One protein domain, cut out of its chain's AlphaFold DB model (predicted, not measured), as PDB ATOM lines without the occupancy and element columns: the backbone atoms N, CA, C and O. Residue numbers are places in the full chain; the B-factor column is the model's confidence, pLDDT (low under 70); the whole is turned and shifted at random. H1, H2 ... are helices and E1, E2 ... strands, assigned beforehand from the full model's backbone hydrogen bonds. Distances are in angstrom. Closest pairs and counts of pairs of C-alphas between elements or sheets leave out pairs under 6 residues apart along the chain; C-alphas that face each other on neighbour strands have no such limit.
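This is residues 85 to 142 of the 175 residues of an uncharacterized protein of Selenomonas ruminantium subsp. lactilytica (strain NBRC 103574 / TAM6421) (UniProt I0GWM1). A small three-stranded sheet has helix H2 beside its E3 edge, with short H1 away from the sheet and a long loop, residues 112 to 128, leading from E2 to H2. The 58 printed residues hold H1, E1, E2, H2 and E3 in that order; the sheet, E2, E1, E3, is mixed, as is the class, helices and strands, with under half of the residues in named elements. It is compact, radius of gyration of the C-alphas 10.7 A, and spans 32 by 21 by 17 A.

H1, residues 85 to 88, is not on the sheet and is too short for an O i to N i+4 pair. E1, residues 96 to 100, and E2, residues 106 to 111, form an antiparallel hairpin at 162 degrees; N 99 and O 108, 2.8 A apart, are within hydrogen-bond range. H2, residues 129 to 137, is on the sheet, over none of its strands, height 4.5 A; 2 of 5 O i to N i+4 and 5 of 6 O i to N i+3 pairs are within range. E3, residues 139 to 141, is parallel to E1, with N 100 and O 140 within range at 2.8 A.

C-alpha 85 begins H1 at (-39.885, 4.321, 21.715); C-alpha 141 ends E3 at (-36.014, 7.602, 43.090). E1 measures 13.3 A, E2 14.2 A and H2 13.9 A.

The printed part has no cut. The link from E2 to H2 is long. Residues 134 and 136 to 138 are under pLDDT 70.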
ATOM      1  N   ILE A  85     -39.040   4.068  20.544       78.88
ATOM      2  CA  ILE A  85     -39.885   4.321  21.715       78.88
ATOM      3  C   ILE A  85     -39.210   5.384  22.580       78.88
ATOM      4  O   ILE A  85     -39.839   6.384  22.903       78.88
ATOM      5  N   VAL A  86     -37.922   5.217  22.868       77.62
ATOM      6  CA  VAL A  86     -37.148   6.160  23.686       77.62
ATOM      7  C   VAL A  86     -36.975   7.518  22.997       77.62
ATOM      8  O   VAL A  86     -37.220   8.545  23.628       77.62
ATOM      9  N   ASP A  87     -36.727   7.544  21.683       79.06
ATOM     10  CA  ASP A  87     -36.739   8.776  20.875       79.06
ATOM     11  C   ASP A  87     -38.101   9.492  20.947       79.06
ATOM     12  O   ASP A  87     -38.166  10.709  21.116       79.06
ATOM     13  N   ALA A  88     -39.214   8.748  20.898       79.88
ATOM     14  CA  ALA A  88     -40.558   9.316  21.033       79.88
ATOM     15  C   ALA A  88     -40.852   9.861  22.442       79.88
ATOM     16  O   ALA A  88     -41.645  10.795  22.574       79.88
ATOM     17  N   LEU A  89     -40.204   9.313  23.475       75.81
ATOM     18  CA  LEU A  89     -40.228   9.838  24.845       75.81
ATOM     19  C   LEU A  89     -39.293  11.051  25.028       75.81
ATOM     20  O   LEU A  89     -39.299  11.680  26.082       75.81
ATOM     21  N   GLY A  90     -38.521  11.423  24.001       75.81
ATOM     22  CA  GLY A  90     -37.574  12.538  24.051       75.81
ATOM     23  C   GLY A  90     -36.281  12.222  24.804       75.81
ATOM     24  O   GLY A  90     -35.564  13.149  25.185       75.81
ATOM     25  N   LEU A  91     -36.000  10.937  25.006       76.12
ATOM     26  CA  LEU A  91     -34.809  10.408  25.657       76.12
ATOM     27  C   LEU A  91     -33.773   9.998  24.603       76.12
ATOM     28  O   LEU A  91     -34.120   9.655  23.473       76.12
ATOM     29  N   TYR A  92     -32.492  10.029  24.964       73.94
ATOM     30  CA  TYR A  92     -31.401   9.641  24.070       73.94
ATOM     31  C   TYR A  92     -30.273   8.953  24.838       73.94
ATOM     32  O   TYR A  92     -29.894   9.390  25.919       73.94
ATOM     33  N   GLU A  93     -29.721   7.884  24.259       75.75
ATOM     34  CA  GLU A  93     -28.542   7.194  24.801       75.75
ATOM     35  C   GLU A  93     -27.407   8.203  25.069       75.75
ATOM     36  O   GLU A  93     -27.128   9.078  24.243       75.75
ATOM     37  N   GLY A  94     -26.765   8.093  26.233       75.31
ATOM     38  CA  GLY A  94     -25.769   9.052  26.715       75.31
ATOM     39  C   GLY A  94     -26.345  10.194  27.562       75.31
ATOM     40  O   GLY A  94     -25.582  10.990  28.112       75.31
ATOM     41  N   GLN A  95     -27.672  10.305  27.683       75.31
ATOM     42  CA  GLN A  95     -28.296  11.269  28.584       75.31
ATOM     43  C   GLN A  95     -28.033  10.879  30.042       75.31
ATOM     44  O   GLN A  95     -28.244   9.738  30.448       75.31
ATOM     45  N   TRP A  96     -27.581  11.861  30.822       76.12
ATOM     46  CA  TRP A  96     -27.310  11.703  32.245       76.12
ATOM     47  C   TRP A  96     -28.598  11.702  33.058       76.12
ATOM     48  O   TRP A  96     -29.517  12.476  32.772       76.12
ATOM     49  N   PHE A  97     -28.610  10.880  34.099       75.38
ATOM     50  CA  PHE A  97     -29.630  10.880  35.134       75.38
ATOM     51  C   PHE A  97     -28.989  10.612  36.500       75.38
ATOM     52  O   PHE A  97     -27.884  10.069  36.595       75.38
ATOM     53  N   ASP A  98     -29.681  11.048  37.546       81.19
ATOM     54  CA  ASP A  98     -29.314  10.803  38.939       81.19
ATOM     55  C   ASP A  98     -30.194   9.693  39.518       81.19
ATOM     56  O   ASP A  98     -31.396   9.663  39.263       81.19
ATOM     57  N   ILE A  99     -29.616   8.803  40.320       79.12
ATOM     58  CA  ILE A  99     -30.359   7.843  41.138       79.12
ATOM     59  C   ILE A  99     -30.282   8.306  42.587       79.12
ATOM     60  O   ILE A  99     -29.188   8.455  43.139       79.12
ATOM     61  N   TYR A 100     -31.436   8.525  43.200       82.12
ATOM     62  CA  TYR A 100     -31.583   8.958  44.582       82.12
ATOM     63  C   TYR A 100     -32.042   7.808  45.479       82.12
ATOM     64  O   TYR A 100     -32.847   6.970  45.071       82.12
ATOM     65  N   ASP A 101     -31.542   7.790  46.715       81.69
ATOM     66  CA  ASP A 101     -32.125   6.977  47.783       81.69
ATOM     67  C   ASP A 101     -33.427   7.594  48.330       81.69
ATOM     68  O   ASP A 101     -33.810   8.712  47.984       81.69
ATOM     69  N   GLU A 102     -34.079   6.883  49.253       78.50
ATOM     70  CA  GLU A 102     -35.292   7.325  49.965       78.50
ATOM     71  C   GLU A 102     -35.110   8.616  50.807       78.50
ATOM     72  O   GLU A 102     -36.064   9.122  51.399       78.50
ATOM     73  N   TYR A 103     -33.885   9.147  50.908       82.38
ATOM     74  CA  TYR A 103     -33.534  10.353  51.663       82.38
ATOM     75  C   TYR A 103     -33.005  11.483  50.763       82.38
ATOM     76  O   TYR A 103     -32.362  12.405  51.276       82.38
ATOM     77  N   ASP A 104     -33.254  11.423  49.451       80.25
ATOM     78  CA  ASP A 104     -32.783  12.383  48.443       80.25
ATOM     79  C   ASP A 104     -31.246  12.492  48.344       80.25
ATOM     80  O   ASP A 104     -30.705  13.503  47.876       80.25
ATOM     81  N   ASN A 105     -30.496  11.466  48.756       82.25
ATOM     82  CA  ASN A 105     -29.058  11.415  48.502       82.25
ATOM     83  C   ASN A 105     -28.795  10.762  47.148       82.25
ATOM     84  O   ASN A 105     -29.283   9.669  46.877       82.25
ATOM     85  N   VAL A 106     -27.958  11.402  46.327       83.19
ATOM     86  CA  VAL A 106     -27.471  10.804  45.077       83.19
ATOM     87  C   VAL A 106     -26.654   9.559  45.420       83.19
ATOM     88  O   VAL A 106     -25.571   9.660  46.006       83.19
ATOM     89  N   MET A 107     -27.183   8.398  45.059       82.44
ATOM     90  CA  MET A 107     -26.482   7.124  45.130       82.44
ATOM     91  C   MET A 107     -25.573   6.949  43.922       82.44
ATOM     92  O   MET A 107     -24.399   6.609  44.075       82.44
ATOM     93  N   GLU A 108     -26.113   7.214  42.734       77.44
ATOM     94  CA  GLU A 108     -25.446   6.975  41.458       77.44
ATOM     95  C   GLU A 108     -25.770   8.096  40.472       77.44
ATOM     96  O   GLU A 108     -26.806   8.753  40.563       77.44
ATOM     97  N   ASN A 109     -24.847   8.357  39.553       80.06
ATOM     98  CA  ASN A 109     -24.982   9.401  38.548       80.06
ATOM     99  C   ASN A 109     -24.201   8.976  37.311       80.06
ATOM    100  O   ASN A 109     -22.998   8.704  37.388       80.06
ATOM    101  N   GLY A 110     -24.876   8.935  36.170       70.19
ATOM    102  CA  GLY A 110     -24.243   8.482  34.945       70.19
ATOM    103  C   GLY A 110     -25.157   8.536  33.729       70.19
ATOM    104  O   GLY A 110     -26.364   8.748  33.852       70.19
ATOM    105  N   PRO A 111     -24.579   8.396  32.529       77.19
ATOM    106  CA  PRO A 111     -25.361   8.235  31.318       77.19
ATOM    107  C   PRO A 111     -25.980   6.836  31.265       77.19
ATOM    108  O   PRO A 111     -25.306   5.862  31.597       77.19
ATOM    109  N   PHE A 112     -27.211   6.721  30.767       81.44
ATOM    110  CA  PHE A 112     -27.719   5.414  30.346       81.44
ATOM    111  C   PHE A 112     -27.177   5.051  28.959       81.44
ATOM    112  O   PHE A 112     -26.921   5.925  28.116       81.44
ATOM    113  N   MET A 113     -27.024   3.758  28.703       82.31
ATOM    114  CA  MET A 113     -26.523   3.208  27.447       82.31
ATOM    115  C   MET A 113     -27.524   2.226  26.840       82.31
ATOM    116  O   MET A 113     -28.446   1.774  27.508       82.31
ATOM    117  N   PHE A 114     -27.358   1.910  25.557       80.00
ATOM    118  CA  PHE A 114     -28.116   0.858  24.883       80.00
ATOM    119  C   PHE A 114     -27.167  -0.301  24.586       80.00
ATOM    120  O   PHE A 114     -26.183  -0.117  23.865       80.00
ATOM    121  N   ASP A 115     -27.441  -1.482  25.137       81.19
ATOM    122  CA  ASP A 115     -26.558  -2.652  24.999       81.19
ATOM    123  C   ASP A 115     -26.822  -3.470  23.717       81.19
ATOM    124  O   ASP A 115     -26.040  -4.350  23.346       81.19
ATOM    125  N   GLY A 116     -27.897  -3.132  22.998       74.44
ATOM    126  CA  GLY A 116     -28.356  -3.800  21.782       74.44
ATOM    127  C   GLY A 116     -29.755  -4.403  21.908       74.44
ATOM    128  O   GLY A 116     -30.440  -4.532  20.887       74.44
ATOM    129  N   GLU A 117     -30.193  -4.720  23.125       79.19
ATOM    130  CA  GLU A 117     -31.533  -5.239  23.418       79.19
ATOM    131  C   GLU A 117     -32.280  -4.322  24.391       79.19
ATOM    132  O   GLU A 117     -33.422  -3.946  24.105       79.19
ATOM    133  N   ASP A 118     -31.604  -3.884  25.451       82.38
ATOM    134  CA  ASP A 118     -32.166  -3.104  26.543       82.38
ATOM    135  C   ASP A 118     -31.387  -1.796  26.771       82.38
ATOM    136  O   ASP A 118     -30.272  -1.582  26.278       82.38
ATOM    137  N   PHE A 119     -32.012  -0.875  27.505       81.19
ATOM    138  CA  PHE A 119     -31.300   0.271  28.057       81.19
ATOM    139  C   PHE A 119     -30.790  -0.080  29.441       81.19
ATOM    140  O   PHE A 119     -31.536  -0.605  30.266       81.19
ATOM    141  N   VAL A 120     -29.531   0.245  29.676       85.38
ATOM    142  CA  VAL A 120     -28.837  -0.033  30.924       85.38
ATOM    143  C   VAL A 120     -28.342   1.258  31.557       85.38
ATOM    144  O   VAL A 120     -28.087   2.245  30.857       85.38
ATOM    145  N   ASP A 121     -28.219   1.266  32.874       84.06
ATOM    146  CA  ASP A 121     -27.603   2.361  33.612       84.06
ATOM    147  C   ASP A 121     -26.065   2.384  33.462       84.06
ATOM    148  O   ASP A 121     -25.469   1.684  32.639       84.06
ATOM    149  N   CYS A 122     -25.394   3.225  34.255       77.81
ATOM    150  CA  CYS A 122     -23.936   3.332  34.237       77.81
ATOM    151  C   CYS A 122     -23.193   2.132  34.854       77.81
ATOM    152  O   CYS A 122     -21.964   2.080  34.755       77.81
ATOM    153  N   ASN A 123     -23.911   1.202  35.481       82.75
ATOM    154  CA  ASN A 123     -23.405  -0.042  36.053       82.75
ATOM    155  C   ASN A 123     -23.758  -1.277  35.204       82.75
ATOM    156  O   ASN A 123     -23.437  -2.394  35.612       82.75
ATOM    157  N   ASP A 124     -24.334  -1.073  34.015       82.75
ATOM    158  CA  ASP A 124     -24.853  -2.107  33.116       82.75
ATOM    159  C   ASP A 124     -26.105  -2.846  33.658       82.75
ATOM    160  O   ASP A 124     -26.419  -3.946  33.194       82.75
ATOM    161  N   ASP A 125     -26.848  -2.252  34.602       85.38
ATOM    162  CA  ASP A 125     -28.125  -2.791  35.085       85.38
ATOM    163  C   ASP A 125     -29.285  -2.358  34.173       85.38
ATOM    164  O   ASP A 125     -29.415  -1.193  33.794       85.38
ATOM    165  N   VAL A 126     -30.138  -3.319  33.794       86.19
ATOM    166  CA  VAL A 126     -31.264  -3.094  32.873       86.19
ATOM    167  C   VAL A 126     -32.330  -2.222  33.521       86.19
ATOM    168  O   VAL A 126     -32.891  -2.590  34.552       86.19
ATOM    169  N   LEU A 127     -32.678  -1.134  32.837       79.06
ATOM    170  CA  LEU A 127     -33.716  -0.212  33.268       79.06
ATOM    171  C   LEU A 127     -35.112  -0.813  33.073       79.06
ATOM    172  O   LEU A 127     -35.513  -1.222  31.974       79.06
ATOM    173  N   ALA A 128     -35.873  -0.831  34.161       77.19
ATOM    174  CA  ALA A 128     -37.248  -1.282  34.212       77.19
ATOM    175  C   ALA A 128     -38.220  -0.266  33.572       77.19
ATOM    176  O   ALA A 128     -37.912   0.917  33.406       77.19
ATOM    177  N   PRO A 129     -39.445  -0.696  33.205       71.31
ATOM    178  CA  PRO A 129     -40.432   0.175  32.572       71.31
ATOM    179  C   PRO A 129     -40.761   1.478  33.314       71.31
ATOM    180  O   PRO A 129     -40.998   2.502  32.678       71.31
ATOM    181  N   ASP A 130     -40.812   1.435  34.641       70.44
ATOM    182  CA  ASP A 130     -41.069   2.584  35.509       70.44
ATOM    183  C   ASP A 130     -39.848   3.502  35.655       70.44
ATOM    184  O   ASP A 130     -40.003   4.712  35.819       70.44
ATOM    185  N   GLU A 131     -38.643   2.964  35.489       75.69
ATOM    186  CA  GLU A 131     -37.405   3.742  35.445       75.69
ATOM    187  C   GLU A 131     -37.298   4.570  34.155       75.69
ATOM    188  O   GLU A 131     -36.767   5.679  34.179       75.69
ATOM    189  N   TYR A 132     -37.907   4.132  33.043       73.31
ATOM    190  CA  TYR A 132     -38.019   4.970  31.838       73.31
ATOM    191  C   TYR A 132     -38.847   6.237  32.060       73.31
ATOM    192  O   TYR A 132     -38.560   7.272  31.454       73.31
ATOM    193  N   GLU A 133     -39.878   6.178  32.908       70.44
ATOM    194  CA  GLU A 133     -40.649   7.370  33.272       70.44
ATOM    195  C   GLU A 133     -39.773   8.353  34.052       70.44
ATOM    196  O   GLU A 133     -39.759   9.551  33.762       70.44
ATOM    197  N   ALA A 134     -38.972   7.822  34.968       69.69
ATOM    198  CA  ALA A 134     -38.026   8.576  35.772       69.69
ATOM    199  C   ALA A 134     -36.867   9.185  34.946       69.69
ATOM    200  O   ALA A 134     -36.426  10.311  35.198       69.69
ATOM    201  N   LEU A 135     -36.435   8.529  33.862       70.44
ATOM    202  CA  LEU A 135     -35.500   9.138  32.907       70.44
ATOM    203  C   LEU A 135     -36.062  10.429  32.285       70.44
ATOM    204  O   LEU A 135     -35.303  11.365  32.019       70.44
ATOM    205  N   MET A 136     -37.382  10.522  32.065       69.44
ATOM    206  CA  MET A 136     -38.005  11.739  31.522       69.44
ATOM    207  C   MET A 136     -37.975  12.907  32.516       69.44
ATOM    208  O   MET A 136     -37.935  14.067  32.097       69.44
ATOM    209  N   THR A 137     -37.971  12.624  33.820       69.56
ATOM    210  CA  THR A 137     -37.835  13.627  34.888       69.56
ATOM    211  C   THR A 137     -36.377  13.925  35.244       69.56
ATOM    212  O   THR A 137     -36.112  14.867  35.995       69.56
ATOM    213  N   GLY A 138     -35.429  13.179  34.666       65.88
ATOM    214  CA  GLY A 138     -33.986  13.353  34.843       65.88
ATOM    215  C   GLY A 138     -33.421  12.719  36.115       65.88
ATOM    216  O   GLY A 138     -32.251  12.939  36.418       65.88
ATOM    217  N   HIS A 139     -34.231  11.960  36.855       74.00
ATOM    218  CA  HIS A 139     -33.808  11.282  38.073       74.00
ATOM    219  C   HIS A 139     -34.704  10.086  38.394       74.00
ATOM    220  O   HIS A 139     -35.912  10.156  38.170       74.00
ATOM    221  N   ILE A 140     -34.104   9.033  38.948       76.38
ATOM    222  CA  ILE A 140     -34.758   7.836  39.482       76.38
ATOM    223  C   ILE A 140     -34.743   7.918  41.005       76.38
ATOM    224  O   ILE A 140     -33.700   8.154  41.602       76.38
ATOM    225  N   GLU A 141     -35.896   7.714  41.635       74.31
ATOM    226  CA  GLU A 141     -36.014   7.602  43.090       74.31
ATOM    227  C   GLU A 141     -36.195   6.132  43.466       74.31
ATOM    228  O   GLU A 141     -37.171   5.492  43.057       74.31
ATOM    229  N   ILE A 142     -35.270   5.593  44.261       75.56
ATOM    230  CA  ILE A 142     -35.424   4.264  44.847       75.56
ATOM    231  C   ILE A 142     -36.422   4.378  45.995       75.56
ATOM    232  O   ILE A 142     -36.126   4.911  47.064       75.56
TER     233      ILE A 142